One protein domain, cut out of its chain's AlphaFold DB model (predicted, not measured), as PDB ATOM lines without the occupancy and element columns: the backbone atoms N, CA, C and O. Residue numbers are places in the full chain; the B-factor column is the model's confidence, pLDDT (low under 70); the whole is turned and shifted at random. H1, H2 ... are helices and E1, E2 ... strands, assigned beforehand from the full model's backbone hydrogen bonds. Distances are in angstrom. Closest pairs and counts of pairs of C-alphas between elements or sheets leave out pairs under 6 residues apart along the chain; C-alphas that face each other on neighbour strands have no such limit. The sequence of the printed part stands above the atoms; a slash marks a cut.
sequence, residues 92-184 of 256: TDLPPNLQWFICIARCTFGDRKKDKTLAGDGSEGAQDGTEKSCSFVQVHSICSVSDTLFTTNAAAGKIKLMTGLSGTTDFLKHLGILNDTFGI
ATOM      1  N   THR A  92     -50.013  17.926  38.836       38.22
ATOM      2  CA  THR A  92     -50.552  16.592  39.121       38.22
ATOM      3  C   THR A  92     -52.036  16.585  39.483       38.22
ATOM      4  O   THR A  92     -52.672  15.548  39.334       38.22
ATOM      5  N   ASP A  93     -52.600  17.716  39.918       38.06
ATOM      6  CA  ASP A  93     -54.007  17.805  40.344       38.06
ATOM      7  C   ASP A  93     -54.974  18.091  39.186       38.06
ATOM      8  O   ASP A  93     -56.190  18.174  39.378       38.06
ATOM      9  N   LEU A  94     -54.446  18.261  37.972       42.38
ATOM     10  CA  LEU A  94     -55.252  18.454  36.778       42.38
ATOM     11  C   LEU A  94     -55.570  17.113  36.111       42.38
ATOM     12  O   LEU A  94     -54.701  16.236  36.056       42.38
ATOM     13  N   PRO A  95     -56.782  16.967  35.543       41.12
ATOM     14  CA  PRO A  95     -57.133  15.825  34.710       41.12
ATOM     15  C   PRO A  95     -56.057  15.583  33.631       41.12
ATOM     16  O   PRO A  95     -55.535  16.564  33.092       41.12
ATOM     17  N   PRO A  96     -55.720  14.328  33.273       48.75
ATOM     18  CA  PRO A  96     -54.653  14.014  32.306       48.75
ATOM     19  C   PRO A  96     -54.788  14.763  30.970       48.75
ATOM     20  O   PRO A  96     -53.809  15.173  30.353       48.75
ATOM     21  N   ASN A  97     -56.028  15.017  30.564       38.81
ATOM     22  CA  ASN A  97     -56.412  15.809  29.406       38.81
ATOM     23  C   ASN A  97     -56.035  17.299  29.523       38.81
ATOM     24  O   ASN A  97     -55.684  17.883  28.507       38.81
ATOM     25  N   LEU A  98     -56.020  17.909  30.716       41.97
ATOM     26  CA  LEU A  98     -55.534  19.283  30.938       41.97
ATOM     27  C   LEU A  98     -54.019  19.373  31.182       41.97
ATOM     28  O   LEU A  98     -53.428  20.410  30.879       41.97
ATOM     29  N   GLN A  99     -53.376  18.310  31.679       47.56
ATOM     30  CA  GLN A  99     -51.914  18.283  31.846       47.56
ATOM     31  C   GLN A  99     -51.191  18.503  30.509       47.56
ATOM     32  O   GLN A  99     -50.198  19.228  30.452       47.56
ATOM     33  N   TRP A 100     -51.739  17.971  29.411       32.84
ATOM     34  CA  TRP A 100     -51.221  18.201  28.060       32.84
ATOM     35  C   TRP A 100     -51.425  19.646  27.576       32.84
ATOM     36  O   TRP A 100     -50.527  20.221  26.963       32.84
ATOM     37  N   PHE A 101     -52.562  20.275  27.892       32.34
ATOM     38  CA  PHE A 101     -52.841  21.660  27.484       32.34
ATOM     39  C   PHE A 101     -51.950  22.690  28.190       32.34
ATOM     40  O   PHE A 101     -51.606  23.699  27.579       32.34
ATOM     41  N   ILE A 102     -51.526  22.441  29.434       40.31
ATOM     42  CA  ILE A 102     -50.641  23.366  30.166       40.31
ATOM     43  C   ILE A 102     -49.160  23.103  29.859       40.31
ATOM     44  O   ILE A 102     -48.395  24.057  29.708       40.31
ATOM     45  N   CYS A 103     -48.752  21.844  29.657       34.44
ATOM     46  CA  CYS A 103     -47.412  21.526  29.142       34.44
ATOM     47  C   CYS A 103     -47.199  22.039  27.707       34.44
ATOM     48  O   CYS A 103     -46.068  22.303  27.304       34.44
ATOM     49  N   ILE A 104     -48.286  22.253  26.957       33.50
ATOM     50  CA  ILE A 104     -48.301  22.935  25.661       33.50
ATOM     51  C   ILE A 104     -48.998  24.295  25.793       33.50
ATOM     52  O   ILE A 104     -49.760  24.717  24.926       33.50
ATOM     53  N   ALA A 105     -48.628  25.096  26.790       34.94
ATOM     54  CA  ALA A 105     -48.505  26.524  26.515       34.94
ATOM     55  C   ALA A 105     -47.302  26.721  25.570       34.94
ATOM     56  O   ALA A 105     -46.275  27.295  25.933       34.94
ATOM     57  N   ARG A 106     -47.419  26.226  24.325       36.97
ATOM     58  CA  ARG A 106     -46.655  26.755  23.195       36.97
ATOM     59  C   ARG A 106     -47.006  28.229  23.174       36.97
ATOM     60  O   ARG A 106     -48.081  28.608  22.724       36.97
ATOM     61  N   CYS A 107     -46.112  29.052  23.706       38.34
ATOM     62  CA  CYS A 107     -46.169  30.493  23.546       38.34
ATOM     63  C   CYS A 107     -45.915  30.786  22.064       38.34
ATOM     64  O   CYS A 107     -44.807  31.137  21.660       38.34
ATOM     65  N   THR A 108     -46.919  30.561  21.216       36.72
ATOM     66  CA  THR A 108     -46.884  30.975  19.821       36.72
ATOM     67  C   THR A 108     -47.041  32.482  19.820       36.72
ATOM     68  O   THR A 108     -48.147  33.011  19.918       36.72
ATOM     69  N   PHE A 109     -45.912  33.176  19.754       39.22
ATOM     70  CA  PHE A 109     -45.892  34.607  19.520       39.22
ATOM     71  C   PHE A 109     -46.515  34.906  18.159       39.22
ATOM     72  O   PHE A 109     -46.081  34.382  17.129       39.22
ATOM     73  N   GLY A 110     -47.554  35.737  18.168       36.00
ATOM     74  CA  GLY A 110     -48.214  36.208  16.961       36.00
ATOM     75  C   GLY A 110     -47.277  37.075  16.128       36.00
ATOM     76  O   GLY A 110     -47.082  38.240  16.434       36.00
ATOM     77  N   ASP A 111     -46.669  36.477  15.106       41.44
ATOM     78  CA  ASP A 111     -46.837  36.891  13.710       41.44
ATOM     79  C   ASP A 111     -46.169  35.845  12.799       41.44
ATOM     80  O   ASP A 111     -44.948  35.796  12.645       41.44
ATOM     81  N   ARG A 112     -47.007  34.993  12.183       49.44
ATOM     82  CA  ARG A 112     -46.672  33.751  11.447       49.44
ATOM     83  C   ARG A 112     -46.141  32.637  12.358       49.44
ATOM     84  O   ARG A 112     -45.092  32.785  12.965       49.44
ATOM     85  N   LYS A 113     -46.869  31.509  12.401       55.94
ATOM     86  CA  LYS A 113     -46.582  30.277  13.168       55.94
ATOM     87  C   LYS A 113     -45.092  29.893  13.126       55.94
ATOM     88  O   LYS A 113     -44.666  29.140  12.255       55.94
ATOM     89  N   LYS A 114     -44.299  30.416  14.055       67.50
ATOM     90  CA  LYS A 114     -42.930  29.985  14.317       67.50
ATOM     91  C   LYS A 114     -42.862  29.646  15.787       67.50
ATOM     92  O   LYS A 114     -43.064  30.510  16.637       67.50
ATOM     93  N   ASP A 115     -42.591  28.383  16.063       77.31
ATOM     94  CA  ASP A 115     -42.260  27.967  17.413       77.31
ATOM     95  C   ASP A 115     -40.894  28.543  17.747       77.31
ATOM     96  O   ASP A 115     -39.938  28.394  16.981       77.31
ATOM     97  N   LYS A 116     -40.813  29.246  18.872       84.06
ATOM     98  CA  LYS A 116     -39.556  29.759  19.393       84.06
ATOM     99  C   LYS A 116     -39.294  29.094  20.737       84.06
ATOM    100  O   LYS A 116     -40.105  29.212  21.651       84.06
ATOM    101  N   THR A 117     -38.158  28.417  20.849       88.38
ATOM    102  CA  THR A 117     -37.642  27.931  22.130       88.38
ATOM    103  C   THR A 117     -37.303  29.128  23.014       88.38
ATOM    104  O   THR A 117     -36.584  30.020  22.571       88.38
ATOM    105  N   LEU A 118     -37.851  29.170  24.233       89.12
ATOM    106  CA  LEU A 118     -37.629  30.272  25.182       89.12
ATOM    107  C   LEU A 118     -36.363  30.095  26.028       89.12
ATOM    108  O   LEU A 118     -35.789  31.087  26.463       89.12
ATOM    109  N   ALA A 119     -35.983  28.850  26.317       92.06
ATOM    110  CA  ALA A 119     -34.765  28.480  27.024       92.06
ATOM    111  C   ALA A 119     -34.515  26.974  26.877       92.06
ATOM    112  O   ALA A 119     -35.466  26.207  26.708       92.06
ATOM    113  N   GLY A 120     -33.255  26.565  26.982       94.12
ATOM    114  CA  GLY A 120     -32.834  25.176  26.847       94.12
ATOM    115  C   GLY A 120     -31.950  24.967  25.624       94.12
ATOM    116  O   GLY A 120     -32.248  25.467  24.540       94.12
ATOM    117  N   ASP A 121     -30.886  24.191  25.790       92.94
ATOM    118  CA  ASP A 121     -30.039  23.715  24.689       92.94
ATOM    119  C   ASP A 121     -30.496  22.362  24.108       92.94
ATOM    120  O   ASP A 121     -29.950  21.894  23.111       92.94
ATOM    121  N   GLY A 122     -31.521  21.748  24.711       92.38
ATOM    122  CA  GLY A 122     -32.040  20.429  24.340       92.38
ATOM    123  C   GLY A 122     -31.283  19.261  24.973       92.38
ATOM    124  O   GLY A 122     -31.679  18.115  24.770       92.38
ATOM    125  N   SER A 123     -30.230  19.529  25.749       92.44
ATOM    126  CA  SER A 123     -29.542  18.513  26.536       92.44
ATOM    127  C   SER A 123     -30.286  18.231  27.842       92.44
ATOM    128  O   SER A 123     -30.892  19.119  28.452       92.44
ATOM    129  N   GLU A 124     -30.236  16.974  28.278       93.94
ATOM    130  CA  GLU A 124     -30.717  16.589  29.598       93.94
ATOM    131  C   GLU A 124     -29.733  17.088  30.659       93.94
ATOM    132  O   GLU A 124     -28.541  16.777  30.632       93.94
ATOM    133  N   GLY A 125     -30.224  17.879  31.611       94.00
ATOM    134  CA  GLY A 125     -29.377  18.381  32.684       94.00
ATOM    135  C   GLY A 125     -30.074  19.366  33.606       94.00
ATOM    136  O   GLY A 125     -31.221  19.750  33.420       94.00
ATOM    137  N   ALA A 126     -29.389  19.785  34.662       95.06
ATOM    138  CA  ALA A 126     -29.917  20.764  35.609       95.06
ATOM    139  C   ALA A 126     -29.088  22.049  35.631       95.06
ATOM    140  O   ALA A 126     -29.139  22.788  36.615       95.06
ATOM    141  N   GLN A 127     -28.342  22.329  34.560       96.00
ATOM    142  CA  GLN A 127     -27.387  23.428  34.511       96.00
ATOM    143  C   GLN A 127     -28.096  24.775  34.371       96.00
ATOM    144  O   GLN A 127     -28.999  24.944  33.547       96.00
ATOM    145  N   ASP A 128     -27.700  25.729  35.206       95.25
ATOM    146  CA  ASP A 128     -28.125  27.120  35.093       95.25
ATOM    147  C   ASP A 128     -27.289  27.839  34.036       95.25
ATOM    148  O   ASP A 128     -26.130  27.499  33.788       95.25
ATOM    149  N   GLY A 129     -27.873  28.840  33.390       94.75
ATOM    150  CA  GLY A 129     -27.194  29.536  32.313       94.75
ATOM    151  C   GLY A 129     -28.081  30.543  31.606       94.75
ATOM    152  O   GLY A 129     -29.132  30.943  32.098       94.75
ATOM    153  N   THR A 130     -27.626  30.946  30.429       93.12
ATOM    154  CA  THR A 130     -28.381  31.799  29.511       93.12
ATOM    155  C   THR A 130     -29.523  31.020  28.849       93.12
ATOM    156  O   THR A 130     -29.598  29.796  28.966       93.12
ATOM    157  N   GLU A 131     -30.364  31.713  28.075       89.12
ATOM    158  CA  GLU A 131     -31.406  31.111  27.222       89.12
ATOM    159  C   GLU A 131     -30.904  29.864  26.473       89.12
ATOM    160  O   GLU A 131     -31.584  28.844  26.449       89.12
ATOM    161  N   LYS A 132     -29.686  29.912  25.925       91.62
ATOM    162  CA  LYS A 132     -29.139  28.853  25.063       91.62
ATOM    163  C   LYS A 132     -28.228  27.855  25.768       91.62
ATOM    164  O   LYS A 132     -27.742  26.954  25.104       91.62
ATOM    165  N   SER A 133     -27.905  28.067  27.041       94.25
ATOM    166  CA  SER A 133     -26.901  27.261  27.757       94.25
ATOM    167  C   SER A 133     -27.428  26.646  29.049       94.25
ATOM    168  O   SER A 133     -26.671  26.004  29.771       94.25
ATOM    169  N   CYS A 134     -28.683  26.915  29.400       95.44
ATOM    170  CA  CYS A 134     -29.343  26.206  30.482       95.44
ATOM    171  C   CYS A 134     -29.898  24.874  29.969       95.44
ATOM    172  O   CYS A 134     -30.262  24.749  28.801       95.44
ATOM    173  N   SER A 135     -29.993  23.897  30.863       96.19
ATOM    174  CA  SER A 135     -30.562  22.579  30.577       96.19
ATOM    175  C   SER A 135     -31.624  22.208  31.607       96.19
ATOM    176  O   SER A 135     -31.653  22.742  32.726       96.19
ATOM    177  N   PHE A 136     -32.537  21.319  31.221       95.56
ATOM    178  CA  PHE A 136     -33.616  20.831  32.081       95.56
ATOM    179  C   PHE A 136     -33.644  19.302  32.050       95.56
ATOM    180  O   PHE A 136     -33.336  18.699  31.028       95.56
ATOM    181  N   VAL A 137     -33.999  18.683  33.178       95.38
ATOM    182  CA  VAL A 137     -34.191  17.227  33.248       95.38
ATOM    183  C   VAL A 137     -35.664  16.949  32.994       95.38
ATOM    184  O   VAL A 137     -36.031  16.272  32.042       95.38
ATOM    185  N   GLN A 138     -36.530  17.565  33.803       93.12
ATOM    186  CA  GLN A 138     -37.972  17.448  33.652       93.12
ATOM    187  C   GLN A 138     -38.659  18.720  34.145       93.12
ATOM    188  O   GLN A 138     -38.797  18.938  35.351       93.12
ATOM    189  N   VAL A 139     -39.107  19.565  33.214       93.12
ATOM    190  CA  VAL A 139     -39.947  20.722  33.552       93.12
ATOM    191  C   VAL A 139     -41.339  20.211  33.893       93.12
ATOM    192  O   VAL A 139     -42.038  19.683  33.034       93.12
ATOM    193  N   HIS A 140     -41.727  20.354  35.154       91.38
ATOM    194  CA  HIS A 140     -43.029  19.911  35.629       91.38
ATOM    195  C   HIS A 140     -44.048  21.042  35.626       91.38
ATOM    196  O   HIS A 140     -45.167  20.830  35.172       91.38
ATOM    197  N   SER A 141     -43.685  22.220  36.139       87.00
ATOM    198  CA  SER A 141     -44.602  23.352  36.255       87.00
ATOM    199  C   SER A 141     -43.973  24.661  35.837       87.00
ATOM    200  O   SER A 141     -42.754  24.822  35.891       87.00
ATOM    201  N   ILE A 142     -44.830  25.582  35.401       88.88
ATOM    202  CA  ILE A 142     -44.472  26.931  34.991       88.88
ATOM    203  C   ILE A 142     -45.387  27.898  35.741       88.88
ATOM    204  O   ILE A 142     -46.596  27.689  35.807       88.88
ATOM    205  N   CYS A 143     -44.815  28.951  36.308       85.81
ATOM    206  CA  CYS A 143     -45.539  30.024  36.972       85.81
ATOM    207  C   CYS A 143     -44.975  31.362  36.502       85.81
ATOM    208  O   CYS A 143     -43.767  31.563  36.526       85.81
ATOM    209  N   SER A 144     -45.825  32.288  36.077       83.69
ATOM    210  CA  SER A 144     -45.397  33.649  35.756       83.69
ATOM    211  C   SER A 144     -45.750  34.594  36.895       83.69
ATOM    212  O   SER A 144     -46.906  34.647  37.312       83.69
ATOM    213  N   VAL A 145     -44.788  35.396  37.342       79.19
ATOM    214  CA  VAL A 145     -45.033  36.518  38.253       79.19
ATOM    215  C   VAL A 145     -44.453  37.768  37.610       79.19
ATOM    216  O   VAL A 145     -43.242  37.872  37.415       79.19
ATOM    217  N   SER A 146     -45.321  38.722  37.283       79.81
ATOM    218  CA  SER A 146     -44.949  39.972  36.614       79.81
ATOM    219  C   SER A 146     -44.223  39.742  35.282       79.81
ATOM    220  O   SER A 146     -44.843  39.343  34.297       79.81
ATOM    221  N   ASP A 147     -42.927  40.042  35.227       79.19
ATOM    222  CA  ASP A 147     -42.069  39.929  34.052       79.19
ATOM    223  C   ASP A 147     -41.135  38.707  34.094       79.19
ATOM    224  O   ASP A 147     -40.210  38.576  33.289       79.19
ATOM    225  N   THR A 148     -41.388  37.813  35.042       80.12
ATOM    226  CA  THR A 148     -40.496  36.722  35.398       80.12
ATOM    227  C   THR A 148     -41.242  35.397  35.332       80.12
ATOM    228  O   THR A 148     -42.390  35.288  35.769       80.12
ATOM    229  N   LEU A 149     -40.590  34.376  34.780       88.94
ATOM    230  CA  LEU A 149     -41.148  33.035  34.645       88.94
ATOM    231  C   LEU A 149     -40.353  32.061  35.517       88.94
ATOM    232  O   LEU A 149     -39.131  31.996  35.455       88.94
ATOM    233  N   PHE A 150     -41.059  31.322  36.354       90.38
ATOM    234  CA  PHE A 150     -40.532  30.300  37.241       90.38
ATOM    235  C   PHE A 150     -40.865  28.944  36.646       90.38
ATOM    236  O   PHE A 150     -42.007  28.709  36.257       90.38
ATOM    237  N   THR A 151     -39.893  28.044  36.606       93.38
ATOM    238  CA  THR A 151     -40.118  26.658  36.197       93.38
ATOM    239  C   THR A 151     -39.657  25.704  37.284       93.38
ATOM    240  O   THR A 151     -38.625  25.916  37.916       93.38
ATOM    241  N   THR A 152     -40.414  24.641  37.524       95.06
ATOM    242  CA  THR A 152     -40.007  23.578  38.449       95.06
ATOM    243  C   THR A 152     -39.355  22.463  37.645       95.06
ATOM    244  O   THR A 152     -40.038  21.772  36.894       95.06
ATOM    245  N   ASN A 153     -38.043  22.278  37.797       93.19
ATOM    246  CA  ASN A 153     -37.308  21.121  37.289       93.19
ATOM    247  C   ASN A 153     -37.412  19.991  38.325       93.19
ATOM    248  O   ASN A 153     -36.565  19.880  39.214       93.19
ATOM    249  N   ALA A 154     -38.497  19.215  38.255       90.00
ATOM    250  CA  ALA A 154     -38.911  18.291  39.312       90.00
ATOM    251  C   ALA A 154     -37.886  17.182  39.561       90.00
ATOM    252  O   ALA A 154     -37.510  16.956  40.707       90.00
ATOM    253  N   ALA A 155     -37.369  16.563  38.498       91.69
ATOM    254  CA  ALA A 155     -36.354  15.516  38.611       91.69
ATOM    255  C   ALA A 155     -35.045  16.028  39.240       91.69
ATOM    256  O   ALA A 155     -34.368  15.295  39.952       91.69
ATOM    257  N   ALA A 156     -34.712  17.307  39.037       92.75
ATOM    258  CA  ALA A 156     -33.564  17.937  39.686       92.75
ATOM    259  C   ALA A 156     -33.879  18.511  41.081       92.75
ATOM    260  O   ALA A 156     -32.962  18.977  41.755       92.75
ATOM    261  N   GLY A 157     -35.153  18.556  41.488       93.19
ATOM    262  CA  GLY A 157     -35.598  19.201  42.726       93.19
ATOM    263  C   GLY A 157     -35.327  20.710  42.779       93.19
ATOM    264  O   GLY A 157     -35.114  21.252  43.862       93.19
ATOM    265  N   LYS A 158     -35.282  21.402  41.630       92.31
ATOM    266  CA  LYS A 158     -34.901  22.826  41.543       92.31
ATOM    267  C   LYS A 158     -36.004  23.684  40.937       92.31
ATOM    268  O   LYS A 158     -36.620  23.297  39.950       92.31
ATOM    269  N   ILE A 159     -36.180  24.891  41.468       93.44
ATOM    270  CA  ILE A 159     -36.963  25.950  40.821       93.44
ATOM    271  C   ILE A 159     -35.987  26.842  40.055       93.44
ATOM    272  O   ILE A 159     -35.012  27.323  40.629       93.44
ATOM    273  N   LYS A 160     -36.241  27.056  38.764       93.75
ATOM    274  CA  LYS A 160     -35.437  27.913  37.895       93.75
ATOM    275  C   LYS A 160     -36.165  29.208  37.586       93.75
ATOM    276  O   LYS A 160     -37.376  29.225  37.373       93.75
ATOM    277  N   LEU A 161     -35.390  30.283  37.563       92.56
ATOM    278  CA  LEU A 161     -35.838  31.630  37.257       92.56
ATOM    279  C   LEU A 161     -35.472  31.974  35.814       92.56
ATOM    280  O   LEU A 161     -34.310  31.872  35.430       92.56
ATOM    281  N   MET A 162     -36.445  32.427  35.034       90.12
ATOM    282  CA  MET A 162     -36.249  32.944  33.686       90.12
ATOM    283  C   MET A 162     -36.594  34.433  33.670       90.12
ATOM    284  O   MET A 162     -37.760  34.824  33.762       90.12
ATOM    285  N   THR A 163     -35.556  35.262  33.571       85.62
ATOM    286  CA  THR A 163     -35.641  36.729  33.510       85.62
ATOM    287  C   THR A 163     -35.322  37.245  32.110       85.62
ATOM    288  O   THR A 163     -34.736  36.536  31.298       85.62
ATOM    289  N   GLY A 164     -35.651  38.510  31.830       80.25
ATOM    290  CA  GLY A 164     -35.311  39.140  30.547       80.25
ATOM    291  C   GLY A 164     -36.223  38.720  29.391       80.25
ATOM    292  O   GLY A 164     -35.891  38.931  28.230       80.25
ATOM    293  N   LEU A 165     -37.398  38.165  29.699       74.81
ATOM    294  CA  LEU A 165     -38.404  37.742  28.723       74.81
ATOM    295  C   LEU A 165     -39.221  38.927  28.172       74.81
ATOM    296  O   LEU A 165     -40.437  38.816  27.994       74.81
ATOM    297  N   SER A 166     -38.585  40.077  27.919       70.56
ATOM    298  CA  SER A 166     -39.263  41.286  27.435       70.56
ATOM    299  C   SER A 166     -40.092  40.975  26.181       70.56
ATOM    300  O   SER A 166     -39.570  40.408  25.222       70.56
ATOM    301  N   GLY A 167     -41.388  41.298  26.212       70.81
ATOM    302  CA  GLY A 167     -42.373  40.948  25.180       70.81
ATOM    303  C   GLY A 167     -43.167  39.662  25.459       70.81
ATOM    304  O   GLY A 167     -44.332  39.577  25.084       70.81
ATOM    305  N   THR A 168     -42.599  38.674  26.162       67.12
ATOM    306  CA  THR A 168     -43.318  37.420  26.524       67.12
ATOM    307  C   THR A 168     -44.229  37.649  27.710       67.12
ATOM    308  O   THR A 168     -45.294  37.057  27.835       67.12
ATOM    309  N   THR A 169     -43.821  38.571  28.564       66.12
ATOM    310  CA  THR A 169     -44.529  38.967  29.771       66.12
ATOM    311  C   THR A 169     -45.846  39.658  29.439       66.12
ATOM    312  O   THR A 169     -46.827  39.447  30.140       66.12
ATOM    313  N   ASP A 170     -45.921  40.393  28.328       70.06
ATOM    314  CA  ASP A 170     -47.174  40.977  27.849       70.06
ATOM    315  C   ASP A 170     -48.141  39.901  27.350       70.06
ATOM    316  O   ASP A 170     -49.326  39.952  27.669       70.06
ATOM    317  N   PHE A 171     -47.658  38.875  26.644       69.88
ATOM    318  CA  PHE A 171     -48.486  37.722  26.278       69.88
ATOM    319  C   PHE A 171     -48.993  36.966  27.517       69.88
ATOM    320  O   PHE A 171     -50.187  36.700  27.628       69.88
ATOM    321  N   LEU A 172     -48.113  36.678  28.479       71.56
ATOM    322  CA  LEU A 172     -48.476  35.966  29.710       71.56
ATOM    323  C   LEU A 172     -49.442  36.769  30.589       71.56
ATOM    324  O   LEU A 172     -50.338  36.186  31.190       71.56
ATOM    325  N   LYS A 173     -49.330  38.102  30.618       72.12
ATOM    326  CA  LYS A 173     -50.323  38.973  31.265       72.12
ATOM    327  C   LYS A 173     -51.691  38.858  30.600       72.12
ATOM    328  O   LYS A 173     -52.681  38.704  31.305       72.12
ATOM    329  N   HIS A 174     -51.753  38.889  29.267       72.06
ATOM    330  CA  HIS A 174     -53.018  38.685  28.553       72.06
ATOM    331  C   HIS A 174     -53.595  37.285  28.797       72.06
ATOM    332  O   HIS A 174     -54.806  37.151  28.940       72.06
ATOM    333  N   LEU A 175     -52.747  36.258  28.915       74.12
ATOM    334  CA  LEU A 175     -53.175  34.910  29.294       74.12
ATOM    335  C   LEU A 175     -53.710  34.859  30.736       74.12
ATOM    336  O   LEU A 175     -54.712  34.199  30.988       74.12
ATOM    337  N   GLY A 176     -53.089  35.587  31.668       73.19
ATOM    338  CA  GLY A 176     -53.595  35.752  33.033       73.19
ATOM    339  C   GLY A 176     -54.995  36.368  33.052       73.19
ATOM    340  O   GLY A 176     -55.904  35.798  33.645       73.19
ATOM    341  N   ILE A 177     -55.196  37.454  32.299       74.50
ATOM    342  CA  ILE A 177     -56.510  38.103  32.139       74.50
ATOM    343  C   ILE A 177     -57.538  37.134  31.532       74.50
ATOM    344  O   ILE A 177     -58.699  37.117  31.943       74.50
ATOM    345  N   LEU A 178     -57.126  36.310  30.564       72.69
ATOM    346  CA  LEU A 178     -57.986  35.297  29.951       72.69
ATOM    347  C   LEU A 178     -58.442  34.258  30.984       72.69
ATOM    348  O   LEU A 178     -59.633  33.973  31.085       72.69
ATOM    349  N   ASN A 179     -57.509  33.732  31.778       72.62
ATOM    350  CA  ASN A 179     -57.806  32.756  32.825       72.62
ATOM    351  C   ASN A 179     -58.732  33.341  33.898       72.62
ATOM    352  O   ASN A 179     -59.703  32.685  34.275       72.62
ATOM    353  N   ASP A 180     -58.500  34.588  34.313       70.12
ATOM    354  CA  ASP A 180     -59.378  35.306  35.242       70.12
ATOM    355  C   ASP A 180     -60.793  35.471  34.664       70.12
ATOM    356  O   ASP A 180     -61.781  35.248  35.364       70.12
ATOM    357  N   THR A 181     -60.906  35.784  33.366       69.94
ATOM    358  CA  THR A 181     -62.195  35.928  32.661       69.94
ATOM    359  C   THR A 181     -62.977  34.615  32.626       69.94
ATOM    360  O   THR A 181     -64.194  34.615  32.804       69.94
ATOM    361  N   PHE A 182     -62.292  33.485  32.436       69.94
ATOM    362  CA  PHE A 182     -62.912  32.157  32.470       69.94
ATOM    363  C   PHE A 182     -63.084  31.599  33.889       69.94
ATOM    364  O   PHE A 182     -63.529  30.463  34.049       69.94
ATOM    365  N   GLY A 183     -62.735  32.366  34.927       64.50
ATOM    366  CA  GLY A 183     -62.805  31.910  36.314       64.50
ATOM    367  C   GLY A 183     -61.834  30.770  36.630       64.50
ATOM    368  O   GLY A 183     -61.978  30.117  37.667       64.50
ATOM    369  N   ILE A 184     -60.831  30.538  35.773       68.62
ATOM    370  CA  ILE A 184     -59.725  29.603  36.002       68.62
ATOM    371  C   ILE A 184     -58.771  30.281  36.980       68.62
ATOM    372  O   ILE A 184     -57.707  30.790  36.638       68.62
TER     373      ILE A 184
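Overview. This is residues 92 to 184 of the 256 residues of an uncharacterized protein of Pocillopora damicornis (UniProt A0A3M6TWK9). A small sheet of three strands, the meander E1 E2 E3 with each strand antiparallel to the one before, has a long loop, residues 104 to 138, passing over one face and on beyond E3. Two separate helices, H1 and H2, only graze it, and residues 177 to 183 stick out. The 93 printed residues, under half in named elements, run H1 E1 E2 E3 H2: mixed class, compact, radius of gyration of the C-alphas 13.8 A, spans 37 by 32 by 25 A.

Along the chain. Find E1, residues 139 to 145, from C-alpha 139 at (-39.947, 20.722, 33.552), 17.2 A long; then E2, 148 to 153, 16.0 A, and E3, 158 to 162, 12.9 A. H1 is residues 96 to 103, 10.9 A; H2, 168 to 181, runs 19.9 A to C-alpha 181 at (-62.195, 35.928, 32.661).

Arrangement. In hairpin E1 and E2, N 143 and O 150 are within hydrogen-bond range at 2.8 A; in hairpin E2 and E3, N 151 and O 160 at 2.9 A. The closest C-alphas of H1 and E1 are Cys 103 and Ser 141, 7.9 A; of H2 and E1, Leu 172 and Ser 144, 7.2 A. H1 and H2 are apart. Every O i to N i+4 pair is within range in H2, 2 of 4 in H1.

Size, cuts and confidence. The printed part has no cut; the link H1 to E1 is long, 35 residues. pLDDT is under 70 in 30 residues, among them 92 to 114.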